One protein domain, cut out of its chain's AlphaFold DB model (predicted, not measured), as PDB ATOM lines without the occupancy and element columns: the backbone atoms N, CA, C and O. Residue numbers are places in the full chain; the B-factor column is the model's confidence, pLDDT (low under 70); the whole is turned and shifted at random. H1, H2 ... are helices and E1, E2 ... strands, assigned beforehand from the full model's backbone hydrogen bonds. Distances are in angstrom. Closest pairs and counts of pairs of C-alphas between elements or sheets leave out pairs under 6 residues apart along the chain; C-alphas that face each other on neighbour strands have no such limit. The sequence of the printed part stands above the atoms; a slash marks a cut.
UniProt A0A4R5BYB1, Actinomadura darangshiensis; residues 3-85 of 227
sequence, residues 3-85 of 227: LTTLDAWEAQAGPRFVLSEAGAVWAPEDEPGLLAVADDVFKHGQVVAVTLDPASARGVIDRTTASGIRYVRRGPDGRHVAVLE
ATOM      1  N   LEU A   3     126.731 175.176 157.585       97.56
ATOM      2  CA  LEU A   3     126.497 174.240 156.486       97.56
ATOM      3  C   LEU A   3     125.136 174.502 155.842       97.56
ATOM      4  O   LEU A   3     124.150 174.727 156.542       97.56
ATOM      5  N   THR A   4     125.074 174.442 154.518       97.75
ATOM      6  CA  THR A   4     123.838 174.479 153.718       97.75
ATOM      7  C   THR A   4     124.111 173.860 152.343       97.75
ATOM      8  O   THR A   4     125.252 173.489 152.054       97.75
ATOM      9  N   THR A   5     123.101 173.729 151.484       98.06
ATOM     10  CA  THR A   5     123.338 173.378 150.078       98.06
ATOM     11  C   THR A   5     123.714 174.617 149.268       98.06
ATOM     12  O   THR A   5     123.296 175.729 149.593       98.06
ATOM     13  N   LEU A   6     124.493 174.433 148.202       97.06
ATOM     14  CA  LEU A   6     124.882 175.502 147.284       97.06
ATOM     15  C   LEU A   6     123.649 176.211 146.708       97.06
ATOM     16  O   LEU A   6     123.546 177.428 146.812       97.06
ATOM     17  N   ASP A   7     122.661 175.448 146.235       96.50
ATOM     18  CA  ASP A   7     121.405 175.998 145.716       96.50
ATOM     19  C   ASP A   7     120.679 176.863 146.756       96.50
ATOM     20  O   ASP A   7     120.201 177.953 146.446       96.50
ATOM     21  N   ALA A   8     120.604 176.404 148.011       95.94
ATOM     22  CA  ALA A   8     119.949 177.155 149.078       95.94
ATOM     23  C   ALA A   8     120.730 178.424 149.443       95.94
ATOM     24  O   ALA A   8     120.124 179.466 149.708       95.94
ATOM     25  N   TRP A   9     122.066 178.351 149.427       95.50
ATOM     26  CA  TRP A   9     122.940 179.506 149.590       95.50
ATOM     27  C   TRP A   9     122.689 180.552 148.502       95.50
ATOM     28  O   TRP A   9     122.541 181.733 148.804       95.50
ATOM     29  N   GLU A  10     122.607 180.135 147.242       94.44
ATOM     30  CA  GLU A  10     122.468 181.029 146.092       94.44
ATOM     31  C   GLU A  10     121.050 181.583 145.916       94.44
ATOM     32  O   GLU A  10     120.899 182.742 145.521       94.44
ATOM     33  N   ALA A  11     120.016 180.821 146.282       94.50
ATOM     34  CA  ALA A  11     118.614 181.188 146.080       94.50
ATOM     35  C   ALA A  11     118.161 182.444 146.850       94.50
ATOM     36  O   ALA A  11     117.264 183.158 146.395       94.50
ATOM     37  N   GLN A  12     118.741 182.736 148.019       90.12
ATOM     38  CA  GLN A  12     118.332 183.892 148.824       90.12
ATOM     39  C   GLN A  12     119.066 185.164 148.394       90.12
ATOM     40  O   GLN A  12     120.207 185.396 148.780       90.12
ATOM     41  N   ALA A  13     118.407 186.018 147.612       86.19
ATOM     42  CA  ALA A  13     119.009 187.252 147.116       86.19
ATOM     43  C   ALA A  13     119.332 188.273 148.227       86.19
ATOM     44  O   ALA A  13     118.570 188.475 149.174       86.19
ATOM     45  N   GLY A  14     120.428 189.010 148.035       88.81
ATOM     46  CA  GLY A  14     120.835 190.098 148.920       88.81
ATOM     47  C   GLY A  14     121.582 189.638 150.179       88.81
ATOM     48  O   GLY A  14     121.937 188.469 150.314       88.81
ATOM     49  N   PRO A  15     121.869 190.573 151.101       89.94
ATOM     50  CA  PRO A  15     122.696 190.293 152.273       89.94
ATOM     51  C   PRO A  15     121.974 189.425 153.306       89.94
ATOM     52  O   PRO A  15     122.600 188.660 154.020       89.94
ATOM     53  N   ARG A  16     120.647 189.508 153.410       92.62
ATOM     54  CA  ARG A  16     119.895 188.779 154.435       92.62
ATOM     55  C   ARG A  16     119.777 187.298 154.069       92.62
ATOM     56  O   ARG A  16     119.204 186.986 153.034       92.62
ATOM     57  N   PHE A  17     120.202 186.408 154.968       93.50
ATOM     58  CA  PHE A  17     120.035 184.960 154.816       93.50
ATOM     59  C   PHE A  17     119.368 184.326 156.029       93.50
ATOM     60  O   PHE A  17     119.854 184.440 157.155       93.50
ATOM     61  N   VAL A  18     118.228 183.679 155.798       94.12
ATOM     62  CA  VAL A  18     117.381 183.049 156.811       94.12
ATOM     63  C   VAL A  18     117.686 181.556 156.858       94.12
ATOM     64  O   VAL A  18     117.372 180.811 155.930       94.12
ATOM     65  N   LEU A  19     118.278 181.112 157.967       93.25
ATOM     66  CA  LEU A  19     118.842 179.766 158.102       93.25
ATOM     67  C   LEU A  19     117.768 178.680 157.983       93.25
ATOM     68  O   LEU A  19     117.975 177.682 157.301       93.25
ATOM     69  N   SER A  20     116.599 178.894 158.596       93.06
ATOM     70  CA  SER A  20     115.489 177.933 158.569       93.06
ATOM     71  C   SER A  20     114.893 177.726 157.177       93.06
ATOM     72  O   SER A  20     114.390 176.648 156.890       93.06
ATOM     73  N   GLU A  21     114.945 178.745 156.318       92.75
ATOM     74  CA  GLU A  21     114.450 178.665 154.936       92.75
ATOM     75  C   GLU A  21     115.459 177.972 154.014       92.75
ATOM     76  O   GLU A  21     115.069 177.328 153.047       92.75
ATOM     77  N   ALA A  22     116.753 178.064 154.333       91.94
ATOM     78  CA  ALA A  22     117.833 177.431 153.579       91.94
ATOM     79  C   ALA A  22     118.219 176.030 154.088       91.94
ATOM     80  O   ALA A  22     119.207 175.458 153.624       91.94
ATOM     81  N   GLY A  23     117.518 175.503 155.101       94.06
ATOM     82  CA  GLY A  23     117.923 174.266 155.780       94.06
ATOM     83  C   GLY A  23     119.351 174.334 156.336       94.06
ATOM     84  O   GLY A  23     120.042 173.319 156.395       94.06
ATOM     85  N   ALA A  24     119.824 175.535 156.677       95.88
ATOM     86  CA  ALA A  24     121.196 175.762 157.091       95.88
ATOM     87  C   ALA A  24     121.383 175.427 158.576       95.88
ATOM     88  O   ALA A  24     120.559 175.791 159.421       95.88
ATOM     89  N   VAL A  25     122.493 174.765 158.900       96.00
ATOM     90  CA  VAL A  25     122.804 174.280 160.250       96.00
ATOM     91  C   VAL A  25     124.206 174.693 160.674       96.00
ATOM     92  O   VAL A  25     125.112 174.828 159.855       96.00
ATOM     93  N   TRP A  26     124.398 174.891 161.974       95.31
ATOM     94  CA  TRP A  26     125.723 175.124 162.540       95.31
ATOM     95  C   TRP A  26     126.438 173.797 162.773       95.31
ATOM     96  O   TRP A  26     125.853 172.867 163.322       95.31
ATOM     97  N   ALA A  27     127.709 173.739 162.392       94.81
ATOM     98  CA  ALA A  27     128.577 172.583 162.566       94.81
ATOM     99  C   ALA A  27     129.907 172.981 163.237       94.81
ATOM    100  O   ALA A  27     130.282 174.168 163.190       94.81
ATOM    101  N   PRO A  28     130.630 172.013 163.839       93.81
ATOM    102  CA  PRO A  28     132.004 172.207 164.300       93.81
ATOM    103  C   PRO A  28     132.916 172.772 163.205       93.81
ATOM    104  O   PRO A  28     132.579 172.767 162.021       93.81
ATOM    105  N   GLU A  29     134.058 173.325 163.602       90.19
ATOM    106  CA  GLU A  29     135.026 173.871 162.642       90.19
ATOM    107  C   GLU A  29     136.031 172.832 162.145       90.19
ATOM    108  O   GLU A  29     136.610 173.012 161.074       90.19
ATOM    109  N   ASP A  30     136.218 171.747 162.898       95.12
ATOM    110  CA  ASP A  30     137.031 170.617 162.478       95.12
ATOM    111  C   ASP A  30     136.328 169.794 161.392       95.12
ATOM    112  O   ASP A  30     135.102 169.651 161.365       95.12
ATOM    113  N   GLU A  31     137.128 169.253 160.477       95.88
ATOM    114  CA  GLU A  31     136.628 168.507 159.325       95.88
ATOM    115  C   GLU A  31     135.819 167.253 159.703       95.88
ATOM    116  O   GLU A  31     134.723 167.100 159.164       95.88
ATOM    117  N   PRO A  32     136.235 166.403 160.665       97.25
ATOM    118  CA  PRO A  32     135.415 165.269 161.094       97.25
ATOM    119  C   PRO A  32     134.014 165.680 161.570       97.25
ATOM    120  O   PRO A  32     133.024 165.039 161.211       97.25
ATOM    121  N   GLY A  33     133.909 166.766 162.340       97.12
ATOM    122  CA  GLY A  33     132.633 167.310 162.793       97.12
ATOM    123  C   GLY A  33     131.772 167.860 161.655       97.12
ATOM    124  O   GLY A  33     130.559 167.645 161.652       97.12
ATOM    125  N   LEU A  34     132.377 168.523 160.664       97.00
ATOM    126  CA  LEU A  34     131.671 168.979 159.461       97.00
ATOM    127  C   LEU A  34     131.098 167.813 158.667       97.00
ATOM    128  O   LEU A  34     129.920 167.847 158.321       97.00
ATOM    129  N   LEU A  35     131.917 166.797 158.392       97.75
ATOM    130  CA  LEU A  35     131.513 165.631 157.612       97.75
ATOM    131  C   LEU A  35     130.391 164.862 158.316       97.75
ATOM    132  O   LEU A  35     129.407 164.504 157.676       97.75
ATOM    133  N   ALA A  36     130.468 164.703 159.642       97.50
ATOM    134  CA  ALA A  36     129.419 164.051 160.424       97.50
ATOM    135  C   ALA A  36     128.068 164.787 160.339       97.50
ATOM    136  O   ALA A  36     127.032 164.153 160.133       97.50
ATOM    137  N   VAL A  37     128.061 166.121 160.461       97.88
ATOM    138  CA  VAL A  37     126.828 166.917 160.307       97.88
ATOM    139  C   VAL A  37     126.344 166.899 158.855       97.88
ATOM    140  O   VAL A  37     125.139 166.796 158.615       97.88
ATOM    141  N   ALA A  38     127.262 166.972 157.887       97.62
ATOM    142  CA  ALA A  38     126.936 166.907 156.469       97.62
ATOM    143  C   ALA A  38     126.212 165.594 156.129       97.62
ATOM    144  O   ALA A  38     125.153 165.615 155.500       97.62
ATOM    145  N   ASP A  39     126.737 164.466 156.608       96.88
ATOM    146  CA  ASP A  39     126.152 163.138 156.425       96.88
ATOM    147  C   ASP A  39     124.796 162.983 157.104       96.88
ATOM    148  O   ASP A  39     123.893 162.381 156.517       96.88
ATOM    149  N   ASP A  40     124.620 163.513 158.315       97.19
ATOM    150  CA  ASP A  40     123.361 163.398 159.052       97.19
ATOM    151  C   ASP A  40     122.234 164.197 158.379       97.19
ATOM    152  O   ASP A  40     121.155 163.658 158.115       97.19
ATOM    153  N   VAL A  41     122.518 165.448 158.013       97.38
ATOM    154  CA  VAL A  41     121.505 166.432 157.607       97.38
ATOM    155  C   VAL A  41     121.274 166.461 156.094       97.38
ATOM    156  O   VAL A  41     120.129 166.542 155.645       97.38
ATOM    157  N   PHE A  42     122.328 166.379 155.280       97.06
ATOM    158  CA  PHE A  42     122.252 166.677 153.848       97.06
ATOM    159  C   PHE A  42     122.359 165.410 152.999       97.06
ATOM    160  O   PHE A  42     123.440 164.974 152.593       97.06
ATOM    161  N   LYS A  43     121.207 164.819 152.673       94.00
ATOM    162  CA  LYS A  43     121.138 163.614 151.824       94.00
ATOM    163  C   LYS A  43     121.295 163.907 150.330       94.00
ATOM    164  O   LYS A  43     121.658 163.014 149.571       94.00
ATOM    165  N   HIS A  44     121.034 165.146 149.914       93.25
ATOM    166  CA  HIS A  44     121.039 165.576 148.517       93.25
ATOM    167  C   HIS A  44     121.625 166.983 148.373       93.25
ATOM    168  O   HIS A  44     121.703 167.731 149.349       93.25
ATOM    169  N   GLY A  45     121.985 167.336 147.138       95.06
ATOM    170  CA  GLY A  45     122.576 168.627 146.798       95.06
ATOM    171  C   GLY A  45     124.065 168.712 147.131       95.06
ATOM    172  O   GLY A  45     124.602 167.934 147.926       95.06
ATOM    173  N   GLN A  46     124.732 169.676 146.500       97.88
ATOM    174  CA  GLN A  46     126.108 170.027 146.828       97.88
ATOM    175  C   GLN A  46     126.119 170.791 148.149       97.88
ATOM    176  O   GLN A  46     125.514 171.854 148.244       97.88
ATOM    177  N   VAL A  47     126.809 170.274 149.164       98.31
ATOM    178  CA  VAL A  47     126.929 170.944 150.465       98.31
ATOM    179  C   VAL A  47     128.098 171.924 150.436       98.31
ATOM    180  O   VAL A  47     129.163 171.621 149.886       98.31
ATOM    181  N   VAL A  48     127.906 173.089 151.050       98.19
ATOM    182  CA  VAL A  48     128.946 174.095 151.272       98.19
ATOM    183  C   VAL A  48     129.102 174.412 152.756       98.19
ATOM    184  O   VAL A  48     128.124 174.480 153.501       98.19
ATOM    185  N   ALA A  49     130.348 174.622 153.170       97.75
ATOM    186  CA  ALA A  49     130.735 175.108 154.483       97.75
ATOM    187  C   ALA A  49     131.154 176.574 154.382       97.75
ATOM    188  O   ALA A  49     132.150 176.910 153.741       97.75
ATOM    189  N   VAL A  50     130.379 177.445 155.020       96.56
ATOM    190  CA  VAL A  50     130.563 178.893 154.995       96.56
ATOM    191  C   VAL A  50     131.192 179.352 156.308       96.56
ATOM    192  O   VAL A  50     130.674 179.096 157.405       96.56
ATOM    193  N   THR A  51     132.309 180.061 156.186       95.31
ATOM    194  CA  THR A  51     132.947 180.795 157.282       95.31
ATOM    195  C   THR A  51     132.383 182.211 157.316       95.31
ATOM    196  O   THR A  51     132.328 182.866 156.277       95.31
ATOM    197  N   LEU A  52     131.963 182.689 158.493       93.31
ATOM    198  CA  LEU A  52     131.475 184.060 158.690       93.31
ATOM    199  C   LEU A  52     132.449 184.860 159.559       93.31
ATOM    200  O   LEU A  52     132.874 184.363 160.603       93.31
ATOM    201  N   ASP A  53     132.718 186.107 159.178       91.12
ATOM    202  CA  ASP A  53     133.511 187.065 159.950       91.12
ATOM    203  C   ASP A  53     132.836 188.460 159.982       91.12
ATOM    204  O   ASP A  53     132.738 189.119 158.943       91.12
ATOM    205  N   PRO A  54     132.330 188.926 161.143       87.44
ATOM    206  CA  PRO A  54     132.339 188.239 162.431       87.44
ATOM    207  C   PRO A  54     131.346 187.069 162.466       87.44
ATOM    208  O   PRO A  54     130.299 187.082 161.811       87.44
ATOM    209  N   ALA A  55     131.640 186.072 163.300       78.12
ATOM    210  CA  ALA A  55     130.724 184.964 163.538       78.12
ATOM    211  C   ALA A  55     129.375 185.461 164.102       78.12
ATOM    212  O   ALA A  55     129.325 186.276 165.027       78.12
ATOM    213  N   SER A  56     128.263 184.937 163.579       76.62
ATOM    214  CA  SER A  56     126.904 185.256 164.035       76.62
ATOM    215  C   SER A  56     126.115 183.973 164.243       76.62
ATOM    216  O   SER A  56     125.859 183.271 163.282       76.62
ATOM    217  N   ALA A  57     125.688 183.677 165.473       69.25
ATOM    218  CA  ALA A  57     124.958 182.444 165.802       69.25
ATOM    219  C   ALA A  57     123.420 182.596 165.758       69.25
ATOM    220  O   ALA A  57     122.694 181.857 166.423       69.25
ATOM    221  N   ARG A  58     122.891 183.596 165.041       77.00
ATOM    222  CA  ARG A  58     121.444 183.879 164.996       77.00
ATOM    223  C   ARG A  58     120.799 183.230 163.771       77.00
ATOM    224  O   ARG A  58     121.446 183.059 162.749       77.00
ATOM    225  N   GLY A  59     119.499 182.928 163.852       86.62
ATOM    226  CA  GLY A  59     118.719 182.315 162.758       86.62
ATOM    227  C   GLY A  59     118.619 183.141 161.465       86.62
ATOM    228  O   GLY A  59     118.099 182.653 160.465       86.62
ATOM    229  N   VAL A  60     119.118 184.379 161.475       90.88
ATOM    230  CA  VAL A  60     119.316 185.215 160.290       90.88
ATOM    231  C   VAL A  60     120.739 185.761 160.339       90.88
ATOM    232  O   VAL A  60     121.142 186.316 161.366       90.88
ATOM    233  N   ILE A  61     121.477 185.625 159.241       92.62
ATOM    234  CA  ILE A  61     122.831 186.167 159.075       92.62
ATOM    235  C   ILE A  61     122.873 187.191 157.938       92.62
ATOM    236  O   ILE A  61     121.940 187.292 157.135       92.62
ATOM    237  N   ASP A  62     123.977 187.928 157.880       91.81
ATOM    238  CA  ASP A  62     124.361 188.727 156.724       91.81
ATOM    239  C   ASP A  62     125.363 187.923 155.876       91.81
ATOM    240  O   ASP A  62     126.459 187.629 156.335       91.81
ATOM    241  N   ARG A  63     125.006 187.537 154.648       91.81
ATOM    242  CA  ARG A  63     125.869 186.770 153.731       91.81
ATOM    243  C   ARG A  63     127.118 187.531 153.326       91.81
ATOM    244  O   ARG A  63     128.084 186.902 152.915       91.81
ATOM    245  N   THR A  64     127.110 188.859 153.417       91.50
ATOM    246  CA  THR A  64     128.287 189.667 153.078       91.50
ATOM    247  C   THR A  64     129.416 189.492 154.090       91.50
ATOM    248  O   THR A  64     130.552 189.840 153.784       91.50
ATOM    249  N   THR A  65     129.139 188.892 155.254       93.00
ATOM    250  CA  THR A  65     130.170 188.488 156.215       93.00
ATOM    251  C   THR A  65     130.782 187.126 155.894       93.00
ATOM    252  O   THR A  65     131.656 186.676 156.632       93.00
ATOM    253  N   ALA A  66     130.358 186.448 154.820       93.81
ATOM    254  CA  ALA A  66     130.999 185.221 154.372       93.81
ATOM    255  C   ALA A  66     132.438 185.514 153.927       93.81
ATOM    256  O   ALA A  66     132.669 186.124 152.885       93.81
ATOM    257  N   SER A  67     133.403 185.071 154.728       94.12
ATOM    258  CA  SER A  67     134.834 185.253 154.477       94.12
ATOM    259  C   SER A  67     135.458 184.080 153.719       94.12
ATOM    260  O   SER A  67     136.578 184.193 153.229       94.12
ATOM    261  N   GLY A  68     134.735 182.965 153.588       94.50
ATOM    262  CA  GLY A  68     135.156 181.818 152.793       94.50
ATOM    263  C   GLY A  68     134.037 180.801 152.595       94.50
ATOM    264  O   GLY A  68     133.172 180.636 153.458       94.50
ATOM    265  N   ILE A  69     134.075 180.112 151.453       96.56
ATOM    266  CA  ILE A  69     133.168 179.014 151.112       96.56
ATOM    267  C   ILE A  69     134.015 177.806 150.721       96.56
ATOM    268  O   ILE A  69     134.831 177.878 149.803       96.56
ATOM    269  N   ARG A  70     133.799 176.693 151.419       97.88
ATOM    270  CA  ARG A  70     134.374 175.383 151.103       97.88
ATOM    271  C   ARG A  70     133.283 174.429 150.640       97.88
ATOM    272  O   ARG A  70     132.130 174.562 151.036       97.88
ATOM    273  N   TYR A  71     133.643 173.466 149.808       98.38
ATOM    274  CA  TYR A  71     132.734 172.530 149.158       98.38
ATOM    275  C   TYR A  71     132.945 171.143 149.738       98.38
ATOM    276  O   TYR A  71     134.074 170.669 149.833       98.38
ATOM    277  N   VAL A  72     131.864 170.481 150.130       98.19
ATOM    278  CA  VAL A  72     131.959 169.150 150.726       98.19
ATOM    279  C   VAL A  72     131.846 168.099 149.623       98.19
ATOM    280  O   VAL A  72     130.815 168.014 148.952       98.19
ATOM    281  N   ARG A  73     132.896 167.301 149.409       97.69
ATOM    282  CA  ARG A  73     132.876 166.199 148.436       97.69
ATOM    283  C   ARG A  73     132.047 165.052 148.988       97.69
ATOM    284  O   ARG A  73     132.263 164.626 150.121       97.69
ATOM    285  N   ARG A  74     131.159 164.516 148.153       95.94
ATOM    286  CA  ARG A  74     130.441 163.269 148.409       95.94
ATOM    287  C   ARG A  74     131.069 162.152 147.585       95.94
ATOM    288  O   ARG A  74     131.103 162.287 146.371       95.94
ATOM    289  N   GLY A  75     131.559 161.096 148.225       94.56
ATOM    290  CA  GLY A  75     132.143 159.939 147.552       94.56
ATOM    291  C   GLY A  75     131.101 159.070 146.834       94.56
ATOM    292  O   GLY A  75     129.894 159.315 146.952       94.56
ATOM    293  N   PRO A  76     131.541 158.029 146.105       92.50
ATOM    294  CA  PRO A  76     130.651 157.138 145.354       92.50
ATOM    295  C   PRO A  76     129.628 156.393 146.220       92.50
ATOM    296  O   PRO A  76     128.548 156.050 145.746       92.50
ATOM    297  N   ASP A  77     129.948 156.157 147.495       91.56
ATOM    298  CA  ASP A  77     129.058 155.523 148.476       91.56
ATOM    299  C   ASP A  77     128.001 156.483 149.058       91.56
ATOM    300  O   ASP A  77     127.161 156.086 149.869       91.56
ATOM    301  N   GLY A  78     128.034 157.751 148.645       91.94
ATOM    302  CA  GLY A  78     127.122 158.794 149.088       91.94
ATOM    303  C   GLY A  78     127.528 159.487 150.390       91.94
ATOM    304  O   GLY A  78     126.818 160.413 150.797       91.94
ATOM    305  N   ARG A  79     128.637 159.104 151.033       94.75
ATOM    306  CA  ARG A  79     129.150 159.776 152.238       94.75
ATOM    307  C   ARG A  79     129.969 161.001 151.887       94.75
ATOM    308  O   ARG A  79     130.597 161.063 150.833       94.75
ATOM    309  N   HIS A  80     129.987 161.982 152.774       97.38
ATOM    310  CA  HIS A  80     130.881 163.120 152.649       97.38
ATOM    311  C   HIS A  80     132.291 162.727 153.097       97.38
ATOM    312  O   HIS A  80     132.481 162.212 154.196       97.38
ATOM    313  N   VAL A  81     133.282 162.978 152.242       96.19
ATOM    314  CA  VAL A  81     134.651 162.461 152.418       96.19
ATOM    315  C   VAL A  81     135.712 163.544 152.581       96.19
ATOM    316  O   VAL A  81     136.796 163.243 153.065       96.19
ATOM    317  N   ALA A  82     135.421 164.785 152.180       96.69
ATOM    318  CA  ALA A  82     136.374 165.888 152.276       96.69
ATOM    319  C   ALA A  82     135.681 167.255 152.282       96.69
ATOM    320  O   ALA A  82     134.610 167.413 151.686       96.69
ATOM    321  N   VAL A  83     136.318 168.256 152.892       97.56
ATOM    322  CA  VAL A  83     135.907 169.669 152.828       97.56
ATOM    323  C   VAL A  83     136.973 170.483 152.094       97.56
ATOM    324  O   VAL A  83     138.060 170.718 152.609       97.56
ATOM    325  N   LEU A  84     136.648 170.942 150.888       97.38
ATOM    326  CA  LEU A  84     137.619 171.412 149.902       97.38
ATOM    327  C   LEU A  84     137.497 172.910 149.623       97.38
ATOM    328  O   LEU A  84     136.396 173.452 149.521       97.38
ATOM    329  N   GLU A  85     138.626 173.575 149.420       96.81
ATOM    330  CA  GLU A  85     138.647 174.889 148.775       96.81
ATOM    331  C   GLU A  85     138.536 174.718 147.260       96.81
ATOM    332  O   GLU A  85     139.173 173.833 146.691       96.81
TER     333      GLU A  85
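Overview. This is residues 3 to 85 of the 227 residues of a protein of Actinomadura darangshiensis (UniProt A0A4R5BYB1). A twisted sheet of four strands, E1, E3, E5 and E6, has H2 packed across one face and the short H1 standing on the opposite face, while a small ribbon of two strands, E2 and E4, lies toward one end of the long axis. The 83 printed residues include, in chain order, E1 H1 E2 H2 E3 E4 E5 E6. Both sheets, E1 - E3 - E5 - E6 and E2 - E4, are antiparallel, and the class is mixed, helices and strands. The whole is compact, with a radius of gyration of the C-alphas of 12.1 A and spans of 35 by 23 by 20 A.

Arrangement. Start at edge strand E1, residues 3 to 5; beside E3, residues 47 to 52, its O 4 is 2.9 A from N 48, within hydrogen-bond range. H1, residues 6 to 11, stands up from the sheet at 63 degrees; its closest C-alpha to E3 is Leu 6, 5.9 A from Val 48. E2, residues 16 to 18, pairs with E4, residues 60 to 62, N 17 to O 61 at 2.9 A. H2, residues 31 to 41, is on the opposite face from H1, at a height over the sheet of 8.2 A, and runs across E5, residues 66 to 74, at 70 degrees on the local plane. E5 pairs with E3, N 49 to O 70 at 2.8 A, and forms a hairpin with edge strand E6, residues 80 to 85, N 71 to O 84 at 2.8 A. The closest C-alphas of H2 and E6 are Leu 35 and His 80, 5.6 A apart. In H1 and H2 every O i to N i+4 pair is within hydrogen-bond range.

Along the chain. Find C-alpha 3 at (126.497, 174.240, 156.486), where E1 begins. H2 runs 15.4 A from C-alpha 31 at (136.628, 168.507, 159.325). E3 is 16.1 A long and E5 22.8 A; E6 ends at C-alpha 85, (138.647, 174.889, 148.775).

Size, cuts and confidence. The C-alphas farthest apart, Pro 54 and Asp 77, are 35.7 A apart. The printed part has no cut; the link E2 to H2, residues 19 to 30, is long. Its mean pLDDT is 93.8 over the printed part, and Ala 57 is under 70.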